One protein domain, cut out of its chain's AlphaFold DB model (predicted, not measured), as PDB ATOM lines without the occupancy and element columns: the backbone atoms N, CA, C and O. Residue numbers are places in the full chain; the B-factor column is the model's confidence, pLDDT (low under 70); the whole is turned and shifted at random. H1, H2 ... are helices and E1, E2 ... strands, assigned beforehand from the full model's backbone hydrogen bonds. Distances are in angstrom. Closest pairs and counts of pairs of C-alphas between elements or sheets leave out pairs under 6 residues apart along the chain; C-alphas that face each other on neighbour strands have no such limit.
ATOM      1  N   GLU A 256     -45.388 -15.679 -27.463       94.62
ATOM      2  CA  GLU A 256     -46.373 -15.058 -28.353       94.62
ATOM      3  C   GLU A 256     -46.127 -13.551 -28.519       94.62
ATOM      4  O   GLU A 256     -46.047 -13.056 -29.643       94.62
ATOM      5  N   GLY A 257     -45.919 -12.819 -27.419       96.31
ATOM      6  CA  GLY A 257     -45.660 -11.379 -27.475       96.31
ATOM      7  C   GLY A 257     -44.370 -11.024 -28.226       96.31
ATOM      8  O   GLY A 257     -44.375 -10.122 -29.067       96.31
ATOM      9  N   TYR A 258     -43.275 -11.757 -27.990       97.81
ATOM     10  CA  TYR A 258     -42.022 -11.547 -28.725       97.81
ATOM     11  C   TYR A 258     -42.157 -11.883 -30.217       97.81
ATOM     12  O   TYR A 258     -41.701 -11.109 -31.063       97.81
ATOM     13  N   LEU A 259     -42.816 -12.997 -30.552       95.50
ATOM     14  CA  LEU A 259     -43.037 -13.428 -31.935       95.50
ATOM     15  C   LEU A 259     -43.940 -12.447 -32.695       95.50
ATOM     16  O   LEU A 259     -43.644 -12.103 -33.843       95.50
ATOM     17  N   HIS A 260     -44.998 -11.933 -32.060       95.56
ATOM     18  CA  HIS A 260     -45.857 -10.898 -32.635       95.56
ATOM     19  C   HIS A 260     -45.104  -9.585 -32.865       95.56
ATOM     20  O   HIS A 260     -45.208  -9.016 -33.954       95.56
ATOM     21  N   ALA A 261     -44.308  -9.126 -31.895       96.81
ATOM     22  CA  ALA A 261     -43.494  -7.920 -32.049       96.81
ATOM     23  C   ALA A 261     -42.486  -8.058 -33.204       96.81
ATOM     24  O   ALA A 261     -42.412  -7.180 -34.065       96.81
ATOM     25  N   ALA A 262     -41.766  -9.183 -33.268       95.25
ATOM     26  CA  ALA A 262     -40.789  -9.467 -34.319       95.25
ATOM     27  C   ALA A 262     -41.444  -9.513 -35.706       95.25
ATOM     28  O   ALA A 262     -40.963  -8.893 -36.654       95.25
ATOM     29  N   THR A 263     -42.577 -10.210 -35.813       93.06
ATOM     30  CA  THR A 263     -43.324 -10.360 -37.065       93.06
ATOM     31  C   THR A 263     -43.842  -9.014 -37.564       93.06
ATOM     32  O   THR A 263     -43.642  -8.669 -38.729       93.06
ATOM     33  N   LYS A 264     -44.461  -8.213 -36.688       93.94
ATOM     34  CA  LYS A 264     -44.959  -6.877 -37.043       93.94
ATOM     35  C   LYS A 264     -43.823  -5.938 -37.453       93.94
ATOM     36  O   LYS A 264     -43.958  -5.237 -38.454       93.94
ATOM     37  N   LEU A 265     -42.689  -5.972 -36.748       93.88
ATOM     38  CA  LEU A 265     -41.514  -5.183 -37.112       93.88
ATOM     39  C   LEU A 265     -40.961  -5.604 -38.481       93.88
ATOM     40  O   LEU A 265     -40.680  -4.744 -39.311       93.88
ATOM     41  N   ALA A 266     -40.880  -6.905 -38.770       91.56
ATOM     42  CA  ALA A 266     -40.455  -7.404 -40.078       91.56
ATOM     43  C   ALA A 266     -41.383  -6.941 -41.213       91.56
ATOM     44  O   ALA A 266     -40.908  -6.472 -42.252       91.56
ATOM     45  N   PHE A 267     -42.703  -6.987 -41.003       91.06
ATOM     46  CA  PHE A 267     -43.663  -6.442 -41.963       91.06
ATOM     47  C   PHE A 267     -43.466  -4.942 -42.181       91.06
ATOM     48  O   PHE A 267     -43.348  -4.519 -43.331       91.06
ATOM     49  N   GLN A 268     -43.322  -4.155 -41.113       89.69
ATOM     50  CA  GLN A 268     -43.055  -2.720 -41.222       89.69
ATOM     51  C   GLN A 268     -41.771  -2.439 -42.024       89.69
ATOM     52  O   GLN A 268     -41.751  -1.555 -42.882       89.69
ATOM     53  N   GLN A 269     -40.713  -3.233 -41.812       87.81
ATOM     54  CA  GLN A 269     -39.478  -3.158 -42.598       87.81
ATOM     55  C   GLN A 269     -39.711  -3.450 -44.085       87.81
ATOM     56  O   GLN A 269     -39.208  -2.717 -44.940       87.81
ATOM     57  N   SER A 270     -40.527  -4.455 -44.412       85.50
ATOM     58  CA  SER A 270     -40.859  -4.762 -45.809       85.50
ATOM     59  C   SER A 270     -41.622  -3.644 -46.511       85.50
ATOM     60  O   SER A 270     -41.429  -3.432 -47.704       85.50
ATOM     61  N   GLU A 271     -42.443  -2.882 -45.788       86.38
ATOM     62  CA  GLU A 271     -43.151  -1.746 -46.374       86.38
ATOM     63  C   GLU A 271     -42.200  -0.601 -46.736       86.38
ATOM     64  O   GLU A 271     -42.400   0.060 -47.755       86.38
ATOM     65  N   TYR A 272     -41.147  -0.357 -45.942       81.75
ATOM     66  CA  TYR A 272     -40.096   0.592 -46.343       81.75
ATOM     67  C   TYR A 272     -39.405   0.132 -47.627       81.75
ATOM     68  O   TYR A 272     -39.044   0.959 -48.458       81.75
ATOM     69  N   GLN A 273     -39.289  -1.174 -47.842       82.00
ATOM     70  CA  GLN A 273     -38.613  -1.729 -49.010       82.00
ATOM     71  C   GLN A 273     -39.456  -1.698 -50.294       82.00
ATOM     72  O   GLN A 273     -38.925  -1.942 -51.371       82.00
ATOM     73  N   GLN A 274     -40.742  -1.345 -50.218       84.19
ATOM     74  CA  GLN A 274     -41.594  -1.166 -51.403       84.19
ATOM     75  C   GLN A 274     -41.350   0.171 -52.126       84.19
ATOM     76  O   GLN A 274     -41.816   0.366 -53.247       84.19
ATOM     77  N   SER A 275     -40.645   1.113 -51.493       83.44
ATOM     78  CA  SER A 275     -40.318   2.411 -52.085       83.44
ATOM     79  C   SER A 275     -38.965   2.354 -52.803       83.44
ATOM     80  O   SER A 275     -37.980   1.965 -52.173       83.44
ATOM     81  N   PRO A 276     -38.848   2.844 -54.055       82.94
ATOM     82  CA  PRO A 276     -37.578   2.863 -54.787       82.94
ATOM     83  C   PRO A 276     -36.426   3.563 -54.050       82.94
ATOM     84  O   PRO A 276     -35.270   3.215 -54.247       82.94
ATOM     85  N   ALA A 277     -36.727   4.537 -53.182       82.75
ATOM     86  CA  ALA A 277     -35.714   5.277 -52.422       82.75
ATOM     87  C   ALA A 277     -35.096   4.478 -51.255       82.75
ATOM     88  O   ALA A 277     -34.053   4.866 -50.725       82.75
ATOM     89  N   THR A 278     -35.766   3.409 -50.821       83.75
ATOM     90  CA  THR A 278     -35.455   2.653 -49.598       83.75
ATOM     91  C   THR A 278     -35.465   1.136 -49.812       83.75
ATOM     92  O   THR A 278     -35.201   0.393 -48.870       83.75
ATOM     93  N   GLN A 279     -35.735   0.660 -51.034       85.12
ATOM     94  CA  GLN A 279     -35.776  -0.764 -51.403       85.12
ATOM     95  C   GLN A 279     -34.459  -1.502 -51.140       85.12
ATOM     96  O   GLN A 279     -34.445  -2.698 -50.846       85.12
ATOM     97  N   ASP A 280     -33.351  -0.774 -51.218       84.81
ATOM     98  CA  ASP A 280     -32.000  -1.271 -51.023       84.81
ATOM     99  C   ASP A 280     -31.477  -1.058 -49.599       84.81
ATOM    100  O   ASP A 280     -30.362  -1.476 -49.294       84.81
ATOM    101  N   ILE A 281     -32.277  -0.460 -48.712       86.38
ATOM    102  CA  ILE A 281     -31.865  -0.095 -47.357       86.38
ATOM    103  C   ILE A 281     -32.332  -1.137 -46.338       86.38
ATOM    104  O   ILE A 281     -33.484  -1.577 -46.310       86.38
ATOM    105  N   VAL A 282     -31.414  -1.497 -45.445       86.25
ATOM    106  CA  VAL A 282     -31.643  -2.322 -44.261       86.25
ATOM    107  C   VAL A 282     -31.345  -1.496 -43.019       86.25
ATOM    108  O   VAL A 282     -30.207  -1.084 -42.802       86.25
ATOM    109  N   PHE A 283     -32.353  -1.284 -42.176       87.25
ATOM    110  CA  PHE A 283     -32.169  -0.666 -40.865       87.25
ATOM    111  C   PHE A 283     -31.591  -1.695 -39.892       87.25
ATOM    112  O   PHE A 283     -32.223  -2.716 -39.603       87.25
ATOM    113  N   LEU A 284     -30.375  -1.434 -39.408       83.94
ATOM    114  CA  LEU A 284     -29.581  -2.430 -38.684       83.94
ATOM    115  C   LEU A 284     -30.217  -2.811 -37.349       83.94
ATOM    116  O   LEU A 284     -30.320  -3.994 -37.032       83.94
ATOM    117  N   GLU A 285     -30.688  -1.823 -36.590       84.88
ATOM    118  CA  GLU A 285     -31.285  -2.082 -35.281       84.88
ATOM    119  C   GLU A 285     -32.619  -2.823 -35.398       84.88
ATOM    120  O   GLU A 285     -32.881  -3.753 -34.643       84.88
ATOM    121  N   ALA A 286     -33.430  -2.498 -36.410       88.44
ATOM    122  CA  ALA A 286     -34.662  -3.233 -36.669       88.44
ATOM    123  C   ALA A 286     -34.373  -4.700 -37.016       88.44
ATOM    124  O   ALA A 286     -35.027  -5.588 -36.481       88.44
ATOM    125  N   ALA A 287     -33.370  -4.963 -37.862       88.56
ATOM    126  CA  ALA A 287     -32.955  -6.323 -38.192       88.56
ATOM    127  C   ALA A 287     -32.551  -7.111 -36.932       88.56
ATOM    128  O   ALA A 287     -33.042  -8.219 -36.717       88.56
ATOM    129  N   ARG A 288     -31.701  -6.516 -36.081       87.50
ATOM    130  CA  ARG A 288     -31.230  -7.124 -34.824       87.50
ATOM    131  C   ARG A 288     -32.373  -7.404 -33.856       87.50
ATOM    132  O   ARG A 288     -32.436  -8.496 -33.302       87.50
ATOM    133  N   CYS A 289     -33.290  -6.452 -33.686       91.75
ATOM    134  CA  CYS A 289     -34.481  -6.632 -32.862       91.75
ATOM    135  C   CYS A 289     -35.351  -7.781 -33.374       91.75
ATOM    136  O   CYS A 289     -35.749  -8.626 -32.579       91.75
ATOM    137  N   ILE A 290     -35.605  -7.862 -34.687       93.19
ATOM    138  CA  ILE A 290     -36.391  -8.963 -35.265       93.19
ATOM    139  C   ILE A 290     -35.733 -10.307 -34.941       93.19
ATOM    140  O   ILE A 290     -36.412 -11.193 -34.430       93.19
ATOM    141  N   GLU A 291     -34.430 -10.463 -35.197       91.31
ATOM    142  CA  GLU A 291     -33.720 -11.716 -34.908       91.31
ATOM    143  C   GLU A 291     -33.740 -12.054 -33.413       91.31
ATOM    144  O   GLU A 291     -34.147 -13.154 -33.038       91.31
ATOM    145  N   ALA A 292     -33.378 -11.102 -32.550       93.25
ATOM    146  CA  ALA A 292     -33.312 -11.314 -31.109       93.25
ATOM    147  C   ALA A 292     -34.677 -11.689 -30.512       93.25
ATOM    148  O   ALA A 292     -34.774 -12.634 -29.729       93.25
ATOM    149  N   TRP A 293     -35.741 -10.973 -30.884       96.19
ATOM    150  CA  TRP A 293     -37.083 -11.222 -30.357       96.19
ATOM    151  C   TRP A 293     -37.640 -12.548 -30.874       96.19
ATOM    152  O   TRP A 293     -38.216 -13.310 -30.100       96.19
ATOM    153  N   TYR A 294     -37.422 -12.877 -32.149       94.31
ATOM    154  CA  TYR A 294     -37.897 -14.143 -32.701       94.31
ATOM    155  C   TYR A 294     -37.185 -15.342 -32.061       94.31
ATOM    156  O   TYR A 294     -37.844 -16.292 -31.639       94.31
ATOM    157  N   GLN A 295     -35.854 -15.286 -31.922       94.12
ATOM    158  CA  GLN A 295     -35.084 -16.342 -31.255       94.12
ATOM    159  C   GLN A 295     -35.519 -16.520 -29.800       94.12
ATOM    160  O   GLN A 295     -35.793 -17.643 -29.380       94.12
ATOM    161  N   LYS A 296     -35.682 -15.415 -29.060       96.62
ATOM    162  CA  LYS A 296     -36.205 -15.439 -27.689       96.62
ATOM    163  C   LYS A 296     -37.572 -16.127 -27.615       96.62
ATOM    164  O   LYS A 296     -37.789 -16.955 -26.732       96.62
ATOM    165  N   GLY A 297     -38.475 -15.824 -28.549       96.12
ATOM    166  CA  GLY A 297     -39.776 -16.485 -28.659       96.12
ATOM    167  C   GLY A 297     -39.657 -17.997 -28.873       96.12
ATOM    168  O   GLY A 297     -40.238 -18.772 -28.117       96.12
ATOM    169  N   LEU A 298     -38.839 -18.433 -29.836       94.75
ATOM    170  CA  LEU A 298     -38.623 -19.859 -30.118       94.75
ATOM    171  C   LEU A 298     -37.982 -20.617 -28.948       94.75
ATOM    172  O   LEU A 298     -38.307 -21.779 -28.712       94.75
ATOM    173  N   GLU A 299     -37.054 -19.996 -28.221       95.38
ATOM    174  CA  GLU A 299     -36.446 -20.588 -27.023       95.38
ATOM    175  C   GLU A 299     -37.482 -20.825 -25.922       95.38
ATOM    176  O   GLU A 299     -37.503 -21.895 -25.307       95.38
ATOM    177  N   LEU A 300     -38.372 -19.855 -25.702       95.19
ATOM    178  CA  LEU A 300     -39.469 -19.968 -24.746       95.19
ATOM    179  C   LEU A 300     -40.480 -21.043 -25.166       95.19
ATOM    180  O   LEU A 300     -40.883 -21.855 -24.334       95.19
ATOM    181  N   GLU A 301     -40.831 -21.126 -26.454       94.25
ATOM    182  CA  GLU A 301     -41.670 -22.217 -26.960       94.25
ATOM    183  C   GLU A 301     -41.011 -23.582 -26.729       94.25
ATOM    184  O   GLU A 301     -41.667 -24.483 -26.213       94.25
ATOM    185  N   LYS A 302     -39.713 -23.740 -27.030       93.62
ATOM    186  CA  LYS A 302     -38.954 -24.989 -26.800       93.62
ATOM    187  C   LYS A 302     -38.854 -25.371 -25.327       93.62
ATOM    188  O   LYS A 302     -38.760 -26.554 -25.005       93.62
ATOM    189  N   LYS A 303     -38.844 -24.383 -24.433       92.56
ATOM    190  CA  LYS A 303     -38.872 -24.597 -22.983       92.56
ATOM    191  C   LYS A 303     -40.253 -25.058 -22.509       92.56
ATOM    192  O   LYS A 303     -40.341 -25.856 -21.575       92.56
ATOM    193  N   PHE A 304     -41.314 -24.566 -23.146       92.88
ATOM    194  CA  PHE A 304     -42.686 -24.904 -22.794       92.88
ATOM    195  C   PHE A 304     -43.145 -26.234 -23.396       92.88
ATOM    196  O   PHE A 304     -43.560 -27.115 -22.645       92.88
ATOM    197  N   TYR A 305     -43.088 -26.369 -24.723       92.12
ATOM    198  CA  TYR A 305     -43.638 -27.489 -25.480       92.12
ATOM    199  C   TYR A 305     -42.654 -28.667 -25.593       92.12
ATOM    200  O   TYR A 305     -41.444 -28.467 -25.704       92.12
ATOM    201  N   PRO A 306     -43.152 -29.916 -25.667       90.56
ATOM    202  CA  PRO A 306     -42.327 -31.070 -26.004       90.56
ATOM    203  C   PRO A 306     -41.666 -30.914 -27.386       90.56
ATOM    204  O   PRO A 306     -42.298 -30.373 -28.294       90.56
ATOM    205  N   PRO A 307     -40.462 -31.476 -27.619       89.75
ATOM    206  CA  PRO A 307     -39.746 -31.318 -28.892       89.75
ATOM    207  C   PRO A 307     -40.524 -31.747 -30.148       89.75
ATOM    208  O   PRO A 307     -40.312 -31.193 -31.219       89.75
ATOM    209  N   ALA A 308     -41.427 -32.725 -30.025       90.25
ATOM    210  CA  ALA A 308     -42.253 -33.223 -31.128       90.25
ATOM    211  C   ALA A 308     -43.583 -32.459 -31.307       90.25
ATOM    212  O   ALA A 308     -44.408 -32.847 -32.133       90.25
ATOM    213  N   HIS A 309     -43.833 -31.414 -30.514       91.31
ATOM    214  CA  HIS A 309     -45.079 -30.658 -30.578       91.31
ATOM    215  C   HIS A 309     -45.160 -29.836 -31.880       91.31
ATOM    216  O   HIS A 309     -44.174 -29.178 -32.230       91.31
ATOM    217  N   PRO A 310     -46.317 -29.801 -32.580       91.88
ATOM    218  CA  PRO A 310     -46.469 -29.071 -33.841       91.88
ATOM    219  C   PRO A 310     -46.036 -27.608 -33.765       91.88
ATOM    220  O   PRO A 310     -45.333 -27.155 -34.658       91.88
ATOM    221  N   GLN A 311     -46.335 -26.916 -32.658       89.06
ATOM    222  CA  GLN A 311     -45.924 -25.522 -32.445       89.06
ATOM    223  C   GLN A 311     -44.411 -25.305 -32.632       89.06
ATOM    224  O   GLN A 311     -44.015 -24.327 -33.251       89.06
ATOM    225  N   ILE A 312     -43.560 -26.236 -32.178       89.81
ATOM    226  CA  ILE A 312     -42.099 -26.117 -32.333       89.81
ATOM    227  C   ILE A 312     -41.692 -26.210 -33.801       89.81
ATOM    228  O   ILE A 312     -40.860 -25.433 -34.278       89.81
ATOM    229  N   ARG A 313     -42.275 -27.172 -34.525       89.31
ATOM    230  CA  ARG A 313     -42.023 -27.352 -35.956       89.31
ATOM    231  C   ARG A 313     -42.515 -26.136 -36.735       89.31
ATOM    232  O   ARG A 313     -41.765 -25.584 -37.533       89.31
ATOM    233  N   ASP A 314     -43.749 -25.722 -36.482       89.38
ATOM    234  CA  ASP A 314     -44.424 -24.665 -37.223       89.38
ATOM    235  C   ASP A 314     -43.760 -23.303 -36.948       89.38
ATOM    236  O   ASP A 314     -43.503 -22.556 -37.892       89.38
ATOM    237  N   GLY A 315     -43.356 -23.024 -35.702       85.56
ATOM    238  CA  GLY A 315     -42.562 -21.845 -35.339       85.56
ATOM    239  C   GLY A 315     -41.178 -21.829 -35.997       85.56
ATOM    240  O   GLY A 315     -40.750 -20.804 -36.530       85.56
ATOM    241  N   THR A 316     -40.491 -22.976 -36.056       86.06
ATOM    242  CA  THR A 316     -39.191 -23.089 -36.748       86.06
ATOM    243  C   THR A 316     -39.337 -22.862 -38.257       86.06
ATOM    244  O   THR A 316     -38.570 -22.103 -38.847       86.06
ATOM    245  N   MET A 317     -40.357 -23.451 -38.885       88.81
ATOM    246  CA  MET A 317     -40.651 -23.226 -40.303       88.81
ATOM    247  C   MET A 317     -41.033 -21.764 -40.582       88.81
ATOM    248  O   MET A 317     -40.596 -21.183 -41.578       88.81
ATOM    249  N   ALA A 318     -41.828 -21.148 -39.704       86.62
ATOM    250  CA  ALA A 318     -42.203 -19.742 -39.808       86.62
ATOM    251  C   ALA A 318     -40.979 -18.822 -39.711       86.62
ATOM    252  O   ALA A 318     -40.883 -17.862 -40.481       86.62
ATOM    253  N   TRP A 319     -40.011 -19.148 -38.849       88.56
ATOM    254  CA  TRP A 319     -38.738 -18.438 -38.773       88.56
ATOM    255  C   TRP A 319     -37.945 -18.543 -40.070       88.56
ATOM    256  O   TRP A 319     -37.509 -17.528 -40.606       88.56
ATOM    257  N   GLU A 320     -37.777 -19.750 -40.608       87.31
ATOM    258  CA  GLU A 320     -37.024 -19.963 -41.846       87.31
ATOM    259  C   GLU A 320     -37.642 -19.210 -43.028       87.31
ATOM    260  O   GLU A 320     -36.929 -18.547 -43.788       87.31
ATOM    261  N   ASN A 321     -38.972 -19.245 -43.139       86.50
ATOM    262  CA  ASN A 321     -39.713 -18.476 -44.132       86.50
ATOM    263  C   ASN A 321     -39.494 -16.967 -43.931       86.50
ATOM    264  O   ASN A 321     -39.088 -16.271 -44.862       86.50
ATOM    265  N   THR A 322     -39.654 -16.475 -42.702       83.94
ATOM    266  CA  THR A 322     -39.423 -15.068 -42.334       83.94
ATOM    267  C   THR A 322     -38.002 -14.623 -42.703       83.94
ATOM    268  O   THR A 322     -37.830 -13.651 -43.441       83.94
ATOM    269  N   MET A 323     -36.984 -15.391 -42.318       83.94
ATOM    270  CA  MET A 323     -35.582 -15.156 -42.682       83.94
ATOM    271  C   MET A 323     -35.352 -15.097 -44.191       83.94
ATOM    272  O   MET A 323     -34.532 -14.309 -44.659       83.94
ATOM    273  N   SER A 324     -36.052 -15.931 -44.964       84.69
ATOM    274  CA  SER A 324     -35.925 -15.945 -46.423       84.69
ATOM    275  C   SER A 324     -36.647 -14.785 -47.108       84.69
ATOM    276  O   SER A 324     -36.242 -14.379 -48.193       84.69
ATOM    277  N   ARG A 325     -37.700 -14.243 -46.487       84.44
ATOM    278  CA  ARG A 325     -38.596 -13.255 -47.095       84.44
ATOM    279  C   ARG A 325     -38.137 -11.814 -46.890       84.44
ATOM    280  O   ARG A 325     -38.328 -10.989 -47.780       84.44
ATOM    281  N   PHE A 326     -37.575 -11.490 -45.728       84.62
ATOM    282  CA  PHE A 326     -37.271 -10.106 -45.361       84.62
ATOM    283  C   PHE A 326     -35.798  -9.766 -45.606       84.62
ATOM    284  O   PHE A 326     -34.903 -10.372 -45.018       84.62
ATOM    285  N   ARG A 327     -35.527  -8.744 -46.434       83.19
ATOM    286  CA  ARG A 327     -34.157  -8.347 -46.818       83.19
ATOM    287  C   ARG A 327     -33.293  -7.955 -45.609       83.19
ATOM    288  O   ARG A 327     -32.095  -8.221 -45.606       83.19
ATOM    289  N   CYS A 328     -33.895  -7.401 -44.551       80.69
ATOM    290  CA  CYS A 328     -33.187  -7.101 -43.302       80.69
ATOM    291  C   CYS A 328     -32.611  -8.354 -42.621       80.69
ATOM    292  O   CYS A 328     -31.502  -8.320 -42.097       80.69
ATOM    293  N   LEU A 329     -33.325  -9.475 -42.696       82.56
ATOM    294  CA  LEU A 329     -32.905 -10.755 -42.137       82.56
ATOM    295  C   LEU A 329     -31.937 -11.511 -43.053       82.56
ATOM    296  O   LEU A 329     -30.986 -12.135 -42.580       82.56
ATOM    297  N   GLN A 330     -32.116 -11.402 -44.371       83.88
ATOM    298  CA  GLN A 330     -31.148 -11.912 -45.349       83.88
ATOM    299  C   GLN A 330     -29.761 -11.277 -45.148       83.88
ATOM    300  O   GLN A 330     -28.748 -11.978 -45.189       83.88
ATOM    301  N   TYR A 331     -29.714  -9.969 -44.862       81.81
ATOM    302  CA  TYR A 331     -28.481  -9.252 -44.532       81.81
ATOM    303  C   TYR A 331     -27.778  -9.823 -43.287       81.81
ATOM    304  O   TYR A 331     -26.567 -10.060 -43.313       81.81
ATOM    305  N   LEU A 332     -28.521 -10.102 -42.211       79.62
ATOM    306  CA  LEU A 332     -27.955 -10.711 -40.999       79.62
ATOM    307  C   LEU A 332     -27.375 -12.102 -41.273       79.62
ATOM    308  O   LEU A 332     -26.257 -12.403 -40.862       79.62
ATOM    309  N   ARG A 333     -28.076 -12.937 -42.051       79.31
ATOM    310  CA  ARG A 333     -27.557 -14.254 -42.458       79.31
ATOM    311  C   ARG A 333     -26.239 -14.133 -43.226       79.31
ATOM    312  O   ARG A 333     -25.311 -14.898 -42.971       79.31
ATOM    313  N   MET A 334     -26.156 -13.182 -44.155       76.06
ATOM    314  CA  MET A 334     -24.944 -12.942 -44.937       76.06
ATOM    315  C   MET A 334     -23.779 -12.506 -44.043       76.06
ATOM    316  O   MET A 334     -22.708 -13.102 -44.102       76.06
ATOM    317  N   THR A 335     -23.991 -11.524 -43.167       73.75
ATOM    318  CA  THR A 335     -22.941 -11.017 -42.265       73.75
ATOM    319  C   THR A 335     -22.472 -12.057 -41.250       73.75
ATOM    320  O   THR A 335     -21.266 -12.192 -41.041       73.75
ATOM    321  N   ASN A 336     -23.379 -12.861 -40.690       74.75
ATOM    322  CA  ASN A 336     -23.019 -13.992 -39.832       74.75
ATOM    323  C   ASN A 336     -22.196 -15.044 -40.593       74.75
ATOM    324  O   ASN A 336     -21.224 -15.569 -40.053       74.75
ATOM    325  N   SER A 337     -22.525 -15.316 -41.863       71.12
ATOM    326  CA  SER A 337     -21.731 -16.224 -42.698       71.12
ATOM    327  C   SER A 337     -20.334 -15.683 -43.011       71.12
ATOM    328  O   SER A 337     -19.414 -16.488 -43.119       71.12
ATOM    329  N   LEU A 338     -20.169 -14.369 -43.190       67.38
ATOM    330  CA  LEU A 338     -18.863 -13.738 -43.437       67.38
ATOM    331  C   LEU A 338     -17.988 -13.792 -42.178       67.38
ATOM    332  O   LEU A 338     -16.846 -14.239 -42.241       67.38
ATOM    333  N   LYS A 339     -18.562 -13.450 -41.016       70.75
ATOM    334  CA  LYS A 339     -17.899 -13.585 -39.708       70.75
ATOM    335  C   LYS A 339     -17.444 -15.023 -39.439       70.75
ATOM    336  O   LYS A 339     -16.341 -15.229 -38.954       70.75
ATOM    337  N   ALA A 340     -18.268 -16.017 -39.780       65.06
ATOM    338  CA  ALA A 340     -17.928 -17.434 -39.619       65.06
ATOM    339  C   ALA A 340     -16.805 -17.923 -40.556       65.06
ATOM    340  O   ALA A 340     -16.268 -19.007 -40.339       65.06
ATOM    341  N   ARG A 341     -16.468 -17.161 -41.605       64.81
ATOM    342  CA  ARG A 341     -15.386 -17.458 -42.559       64.81
ATOM    343  C   ARG A 341     -14.084 -16.711 -42.242       64.81
ATOM    344  O   ARG A 341     -13.193 -16.703 -43.082       64.81
ATOM    345  N   ASP A 342     -13.988 -16.065 -41.076       60.38
ATOM    346  CA  ASP A 342     -12.899 -15.146 -40.699       60.38
ATOM    347  C   ASP A 342     -12.680 -13.993 -41.707       60.38
ATOM    348  O   ASP A 342     -11.645 -13.321 -41.720       60.38
ATOM    349  N   GLU A 343     -13.678 -13.718 -42.552       55.97
ATOM    350  CA  GLU A 343     -13.678 -12.560 -43.435       55.97
ATOM    351  C   GLU A 343     -14.040 -11.318 -42.607       55.97
ATOM    352  O   GLU A 343     -14.921 -11.360 -41.740       55.97
ATOM    353  N   HIS A 344     -13.357 -10.192 -42.852       56.22
ATOM    354  CA  HIS A 344     -13.659  -8.930 -42.173       56.22
ATOM    355  C   HIS A 344     -15.040  -8.441 -42.630       56.22
ATOM    356  O   HIS A 344     -15.167  -7.731 -43.626       56.22
ATOM    357  N   GLY A 345     -16.088  -8.849 -41.911       56.75
ATOM    358  CA  GLY A 345     -17.422  -8.288 -42.066       56.75
ATOM    359  C   GLY A 345     -17.407  -6.769 -41.831       56.75
ATOM    360  O   GLY A 345     -16.474  -6.248 -41.211       56.75
ATOM    361  N   PRO A 346     -18.422  -6.030 -42.309       56.78
ATOM    362  CA  PRO A 346     -18.495  -4.588 -42.092       56.78
ATOM    363  C   PRO A 346     -18.363  -4.257 -40.595       56.78
ATOM    364  O   PRO A 346     -19.068  -4.822 -39.761       56.78
ATOM    365  N   SER A 347     -17.430  -3.355 -40.266       52.53
ATOM    366  CA  SER A 347     -17.112  -2.926 -38.898       52.53
ATOM    367  C   SER A 347     -18.363  -2.435 -38.155       52.53
ATOM    368  O   SER A 347     -18.939  -1.403 -38.504       52.53
ATOM    369  N   GLU A 348     -18.762  -3.156 -37.103       54.81
ATOM    370  CA  GLU A 348     -19.952  -2.872 -36.280       54.81
ATOM    371  C   GLU A 348     -19.736  -1.771 -35.226       54.81
ATOM    372  O   GLU A 348     -20.683  -1.370 -34.546       54.81
ATOM    373  N   SER A 349     -18.508  -1.270 -35.070       45.25
ATOM    374  CA  SER A 349     -18.176  -0.283 -34.043       45.25
ATOM    375  C   SER A 349     -18.532   1.145 -34.476       45.25
ATOM    376  O   SER A 349     -17.748   1.804 -35.152       45.25
ATOM    377  N   GLY A 350     -19.694   1.622 -34.016       48.91
ATOM    378  CA  GLY A 350     -20.012   3.045 -33.830       48.91
ATOM    379  C   GLY A 350     -20.633   3.779 -35.029       48.91
ATOM    380  O   GLY A 350     -19.970   4.026 -36.027       48.91
ATOM    381  N   GLY A 351     -21.894   4.212 -34.890       53.94
ATOM    382  CA  GLY A 351     -22.491   5.298 -35.693       53.94
ATOM    383  C   GLY A 351     -23.350   4.913 -36.906       53.94
ATOM    384  O   GLY A 351     -24.050   5.773 -37.437       53.94
ATOM    385  N   ASN A 352     -23.358   3.646 -37.328       66.38
ATOM    386  CA  ASN A 352     -24.107   3.219 -38.518       66.38
ATOM    387  C   ASN A 352     -25.553   2.843 -38.167       66.38
ATOM    388  O   ASN A 352     -25.791   1.940 -37.365       66.38
ATOM    389  N   PHE A 353     -26.513   3.524 -38.787       76.19
ATOM    390  CA  PHE A 353     -27.949   3.353 -38.545       76.19
ATOM    391  C   PHE A 353     -28.587   2.364 -39.532       76.19
ATOM    392  O   PHE A 353     -29.467   1.576 -39.171       76.19
ATOM    393  N   ALA A 354     -28.122   2.372 -40.781       83.94
ATOM    394  CA  ALA A 354     -28.611   1.488 -41.829       83.94
ATOM    395  C   ALA A 354     -27.493   1.082 -42.795       83.94
ATOM    396  O   ALA A 354     -26.387   1.619 -42.759       83.94
ATOM    397  N   VAL A 355     -27.793   0.131 -43.674       85.44
ATOM    398  CA  VAL A 355     -26.911  -0.301 -44.761       85.44
ATOM    399  C   VAL A 355     -27.686  -0.301 -46.060       85.44
ATOM    400  O   VAL A 355     -28.785  -0.844 -46.121       85.44
ATOM    401  N   ARG A 356     -27.104   0.288 -47.100       85.69
ATOM    402  CA  ARG A 356     -27.577   0.160 -48.473       85.69
ATOM    403  C   ARG A 356     -26.852  -0.994 -49.160       85.69
ATOM    404  O   ARG A 356     -25.624  -1.046 -49.141       85.69
ATOM    405  N   ILE A 357     -27.617  -1.896 -49.762       82.81
ATOM    406  CA  ILE A 357     -27.133  -3.055 -50.513       82.81
ATOM    407  C   ILE A 357     -27.274  -2.734 -52.001       82.81
ATOM    408  O   ILE A 357     -28.391  -2.740 -52.519       82.81
ATOM    409  N   GLN A 358     -26.166  -2.433 -52.683       77.56
ATOM    410  CA  GLN A 358     -26.206  -2.139 -54.118       77.56
ATOM    411  C   GLN A 358     -26.562  -3.397 -54.923       77.56
ATOM    412  O   GLN A 358     -26.029  -4.483 -54.683       77.56
ATOM    413  N   GLU A 359     -27.487  -3.257 -55.876       64.94
ATOM    414  CA  GLU A 359     -27.847  -4.349 -56.780       64.94
ATOM    415  C   GLU A 359     -26.724  -4.584 -57.799       64.94
ATOM    416  O   GLU A 359     -26.326  -3.667 -58.515       64.94
ATOM    417  N   GLY A 360     -26.214  -5.817 -57.861       67.19
ATOM    418  CA  GLY A 360     -25.166  -6.228 -58.799       67.19
ATOM    419  C   GLY A 360     -24.034  -6.988 -58.116       67.19
ATOM    420  O   GLY A 360     -23.986  -8.213 -58.185       67.19
ATOM    421  N   ASP A 361     -23.135  -6.265 -57.454       65.81
ATOM    422  CA  ASP A 361     -21.943  -6.817 -56.795       65.81
ATOM    423  C   ASP A 361     -22.145  -7.114 -55.297       65.81
ATOM    424  O   ASP A 361     -21.292  -7.741 -54.669       65.81
ATOM    425  N   GLY A 362     -23.280  -6.695 -54.725       66.38
ATOM    426  CA  GLY A 362     -23.579  -6.856 -53.303       66.38
ATOM    427  C   GLY A 362     -22.808  -5.893 -52.399       66.38
ATOM    428  O   GLY A 362     -22.757  -6.117 -51.187       66.38
ATOM    429  N   THR A 363     -22.221  -4.826 -52.955       76.06
ATOM    430  CA  THR A 363     -21.464  -3.836 -52.187       76.06
ATOM    431  C   THR A 363     -22.347  -3.182 -51.124       76.06
ATOM    432  O   THR A 363     -23.465  -2.723 -51.378       76.06
ATOM    433  N   LEU A 364     -21.815  -3.135 -49.900       78.75
ATOM    434  CA  LEU A 364     -22.486  -2.596 -48.725       78.75
ATOM    435  C   LEU A 364     -22.018  -1.166 -48.462       78.75
ATOM    436  O   LEU A 364     -20.837  -0.928 -48.222       78.75
ATOM    437  N   THR A 365     -22.949  -0.214 -48.460       82.75
ATOM    438  CA  THR A 365     -22.685   1.172 -48.048       82.75
ATOM    439  C   THR A 365     -23.312   1.428 -46.683       82.75
ATOM    440  O   THR A 365     -24.524   1.290 -46.523       82.75
ATOM    441  N   LEU A 366     -22.496   1.792 -45.694       82.38
ATOM    442  CA  LEU A 366     -22.960   2.174 -44.360       82.38
ATOM    443  C   LEU A 366     -23.629   3.554 -44.420       82.38
ATOM    444  O   LEU A 366     -23.104   4.462 -45.059       82.38
ATOM    445  N   LEU A 367     -24.777   3.704 -43.762       81.56
ATOM    446  CA  LEU A 367     -25.541   4.948 -43.701       81.56
ATOM    447  C   LEU A 367     -25.667   5.418 -42.250       81.56
ATOM    448  O   LEU A 367     -26.034   4.638 -41.362       81.56
ATOM    449  N   SER A 368     -25.414   6.703 -42.018       80.81
ATOM    450  CA  SER A 368     -25.644   7.350 -40.728       80.81
ATOM    451  C   SER A 368     -27.137   7.615 -40.478       80.81
ATOM    452  O   SER A 368     -28.005   7.437 -41.343       80.81
ATOM    453  N   GLN A 369     -27.463   8.064 -39.265       75.56
ATOM    454  CA  GLN A 369     -28.819   8.505 -38.936       75.56
ATOM    455  C   GLN A 369     -29.237   9.742 -39.757       75.56
ATOM    456  O   GLN A 369     -30.398   9.854 -40.147       75.56
ATOM    457  N   GLU A 370     -28.308  10.649 -40.067       77.44
ATOM    458  CA  GLU A 370     -28.587  11.842 -40.881       77.44
ATOM    459  C   GLU A 370     -28.885  11.467 -42.340       77.44
ATOM    460  O   GLU A 370     -29.877  11.939 -42.904       77.44
ATOM    461  N   ASP A 371     -28.113  10.531 -42.907       74.69
ATOM    462  CA  ASP A 371     -28.303  10.020 -44.277       74.69
ATOM    463  C   ASP A 371     -29.686   9.385 -44.478       74.69
ATOM    464  O   ASP A 371     -30.267   9.415 -45.566       74.69
ATOM    465  N   THR A 372     -30.232   8.799 -43.413       72.88
ATOM    466  CA  THR A 372     -31.507   8.075 -43.439       72.88
ATOM    467  C   THR A 372     -32.700   8.928 -43.026       72.88
ATOM    468  O   THR A 372     -33.810   8.684 -43.506       72.88
ATOM    469  N   ALA A 373     -32.498   9.971 -42.214       70.12
ATOM    470  CA  ALA A 373     -33.560  10.879 -41.792       70.12
ATOM    471  C   ALA A 373     -34.282  11.510 -42.996       70.12
ATOM    472  O   ALA A 373     -35.513  11.501 -43.052       70.12
ATOM    473  N   GLY A 374     -33.539  11.986 -44.002       65.12
ATOM    474  CA  GLY A 374     -34.119  12.575 -45.217       65.12
ATOM    475  C   GLY A 374     -34.973  11.596 -46.035       65.12
ATOM    476  O   GLY A 374     -35.995  11.989 -46.601       65.12
ATOM    477  N   LEU A 375     -34.604  10.312 -46.046       65.62
ATOM    478  CA  LEU A 375     -35.312   9.250 -46.770       65.62
ATOM    479  C   LEU A 375     -36.621   8.860 -46.072       65.62
ATOM    480  O   LEU A 375     -37.644   8.658 -46.727       65.62
ATOM    481  N   ILE A 376     -36.610   8.826 -44.737       61.78
ATOM    482  CA  ILE A 376     -37.797   8.553 -43.917       61.78
ATOM    483  C   ILE A 376     -38.794   9.723 -44.013       61.78
ATOM    484  O   ILE A 376     -39.987   9.507 -44.238       61.78
ATOM    485  N   TRP A 377     -38.314  10.971 -43.933       53.69
ATOM    486  CA  TRP A 377     -39.155  12.175 -44.002       53.69
ATOM    487  C   TRP A 377     -39.889  12.350 -45.341       53.69
ATOM    488  O   TRP A 377     -41.021  12.839 -45.357       53.69
ATOM    489  N   GLN A 378     -39.300  11.927 -46.466       52.78
ATOM    490  CA  GLN A 378     -39.972  11.970 -47.773       52.78
ATOM    491  C   GLN A 378     -41.187  11.034 -47.863       52.78
ATOM    492  O   GLN A 378     -42.101  11.308 -48.643       52.78
ATOM    493  N   ARG A 379     -41.228   9.963 -47.058       50.66
ATOM    494  CA  ARG A 379     -42.373   9.047 -46.961       50.66
ATOM    495  C   ARG A 379     -43.436   9.560 -45.990       50.66
ATOM    496  O   ARG A 379     -44.610   9.498 -46.325       50.66
ATOM    497  N   VAL A 380     -43.036  10.133 -44.848       48.91
ATOM    498  CA  VAL A 380     -43.968  10.731 -43.864       48.91
ATOM    499  C   VAL A 380     -44.784  11.880 -44.466       48.91
ATOM    500  O   VAL A 380     -45.916  12.082 -44.067       48.91
ATOM    501  N   LYS A 381     -44.253  12.604 -45.461       40.81
ATOM    502  CA  LYS A 381     -45.016  13.627 -46.203       40.81
ATOM    503  C   LYS A 381     -45.996  13.073 -47.252       40.81
ATOM    504  O   LYS A 381     -46.767  13.855 -47.800       40.81
ATOM    505  N   ARG A 382     -45.898  11.788 -47.618       42.44
ATOM    506  CA  ARG A 382     -46.743  11.134 -48.644       42.44
ATOM    507  C   ARG A 382     -47.843  10.247 -48.051       42.44
ATOM    508  O   ARG A 382     -48.716   9.825 -48.806       42.44
TER     509      ARG A 382
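Overview. This is residues 256 to 382 of the 383 residues of the protein "SET domain-containing protein" of Zasmidium cellare ATCC 36951 (UniProt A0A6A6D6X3). Three helices, H1, H2 and H3, make an up-and-down bundle, each running against the one before it, with a small three-stranded sheet at one end. H4 turns off the bundle about perpendicular to it and covers one face of the sheet, making two layers, while H5 touches no helix. The printed part has 127 residues with five named helices and three named strands, in order H1 E1 H2 H3 H4 E2 E3 H5; the sheet, E1 E2 E3, is antiparallel and the class is mostly helix. It is only just compact, close to loose, with a radius of gyration of the C-alphas of 16.1 A and spans of 47 by 41 by 27 A.

Along the chain. Look first at E1, residues 281 to 283, E2, 354 to 357, and E3, 364 to 367. Find C-alpha 284 at (-29.581, -2.430, -38.684); from there H2 runs 30.5 A to residue 304. H1, residues 256 to 272, spans 24.7 A; H3, 310 to 325, 22.1 A; H4, 327 to 339, 18.5 A. H5, 369 to 380, ends at (-43.968, 10.731, -43.864).

Arrangement. Between E1 and E2, find N 282 and O 355 at 2.8 A; in the hairpin E2 and E3, N 356 and O 365 at 2.8 A. H4 runs across the strands, its height over the sheet 11.0 A; H1, H2 and H5 only graze the sheet. H2 touches H1 at Ile 290 and Ala 262, C-alphas 4.5 A apart, a shallow tilt of 27 degrees. H2 and H3 form a helical hairpin, closest at C-alphas 302 and 312, 6.5 A. H4 touches H2 about perpendicular, at 85 degrees, closest at C-alphas 328 and 287, 5.2 A. Every O i to N i+4 pair is within hydrogen-bond range in H1 to H4; in H5, 5 of 8.

Size, cuts and confidence. The farthest C-alphas, Ala 308 and Lys 381, are 49.3 A apart. The printed part has no cut; H4 to E2 is a long link. Confidence is under 70 at 338, 340 to 352, 359 to 362 and 374 to 382.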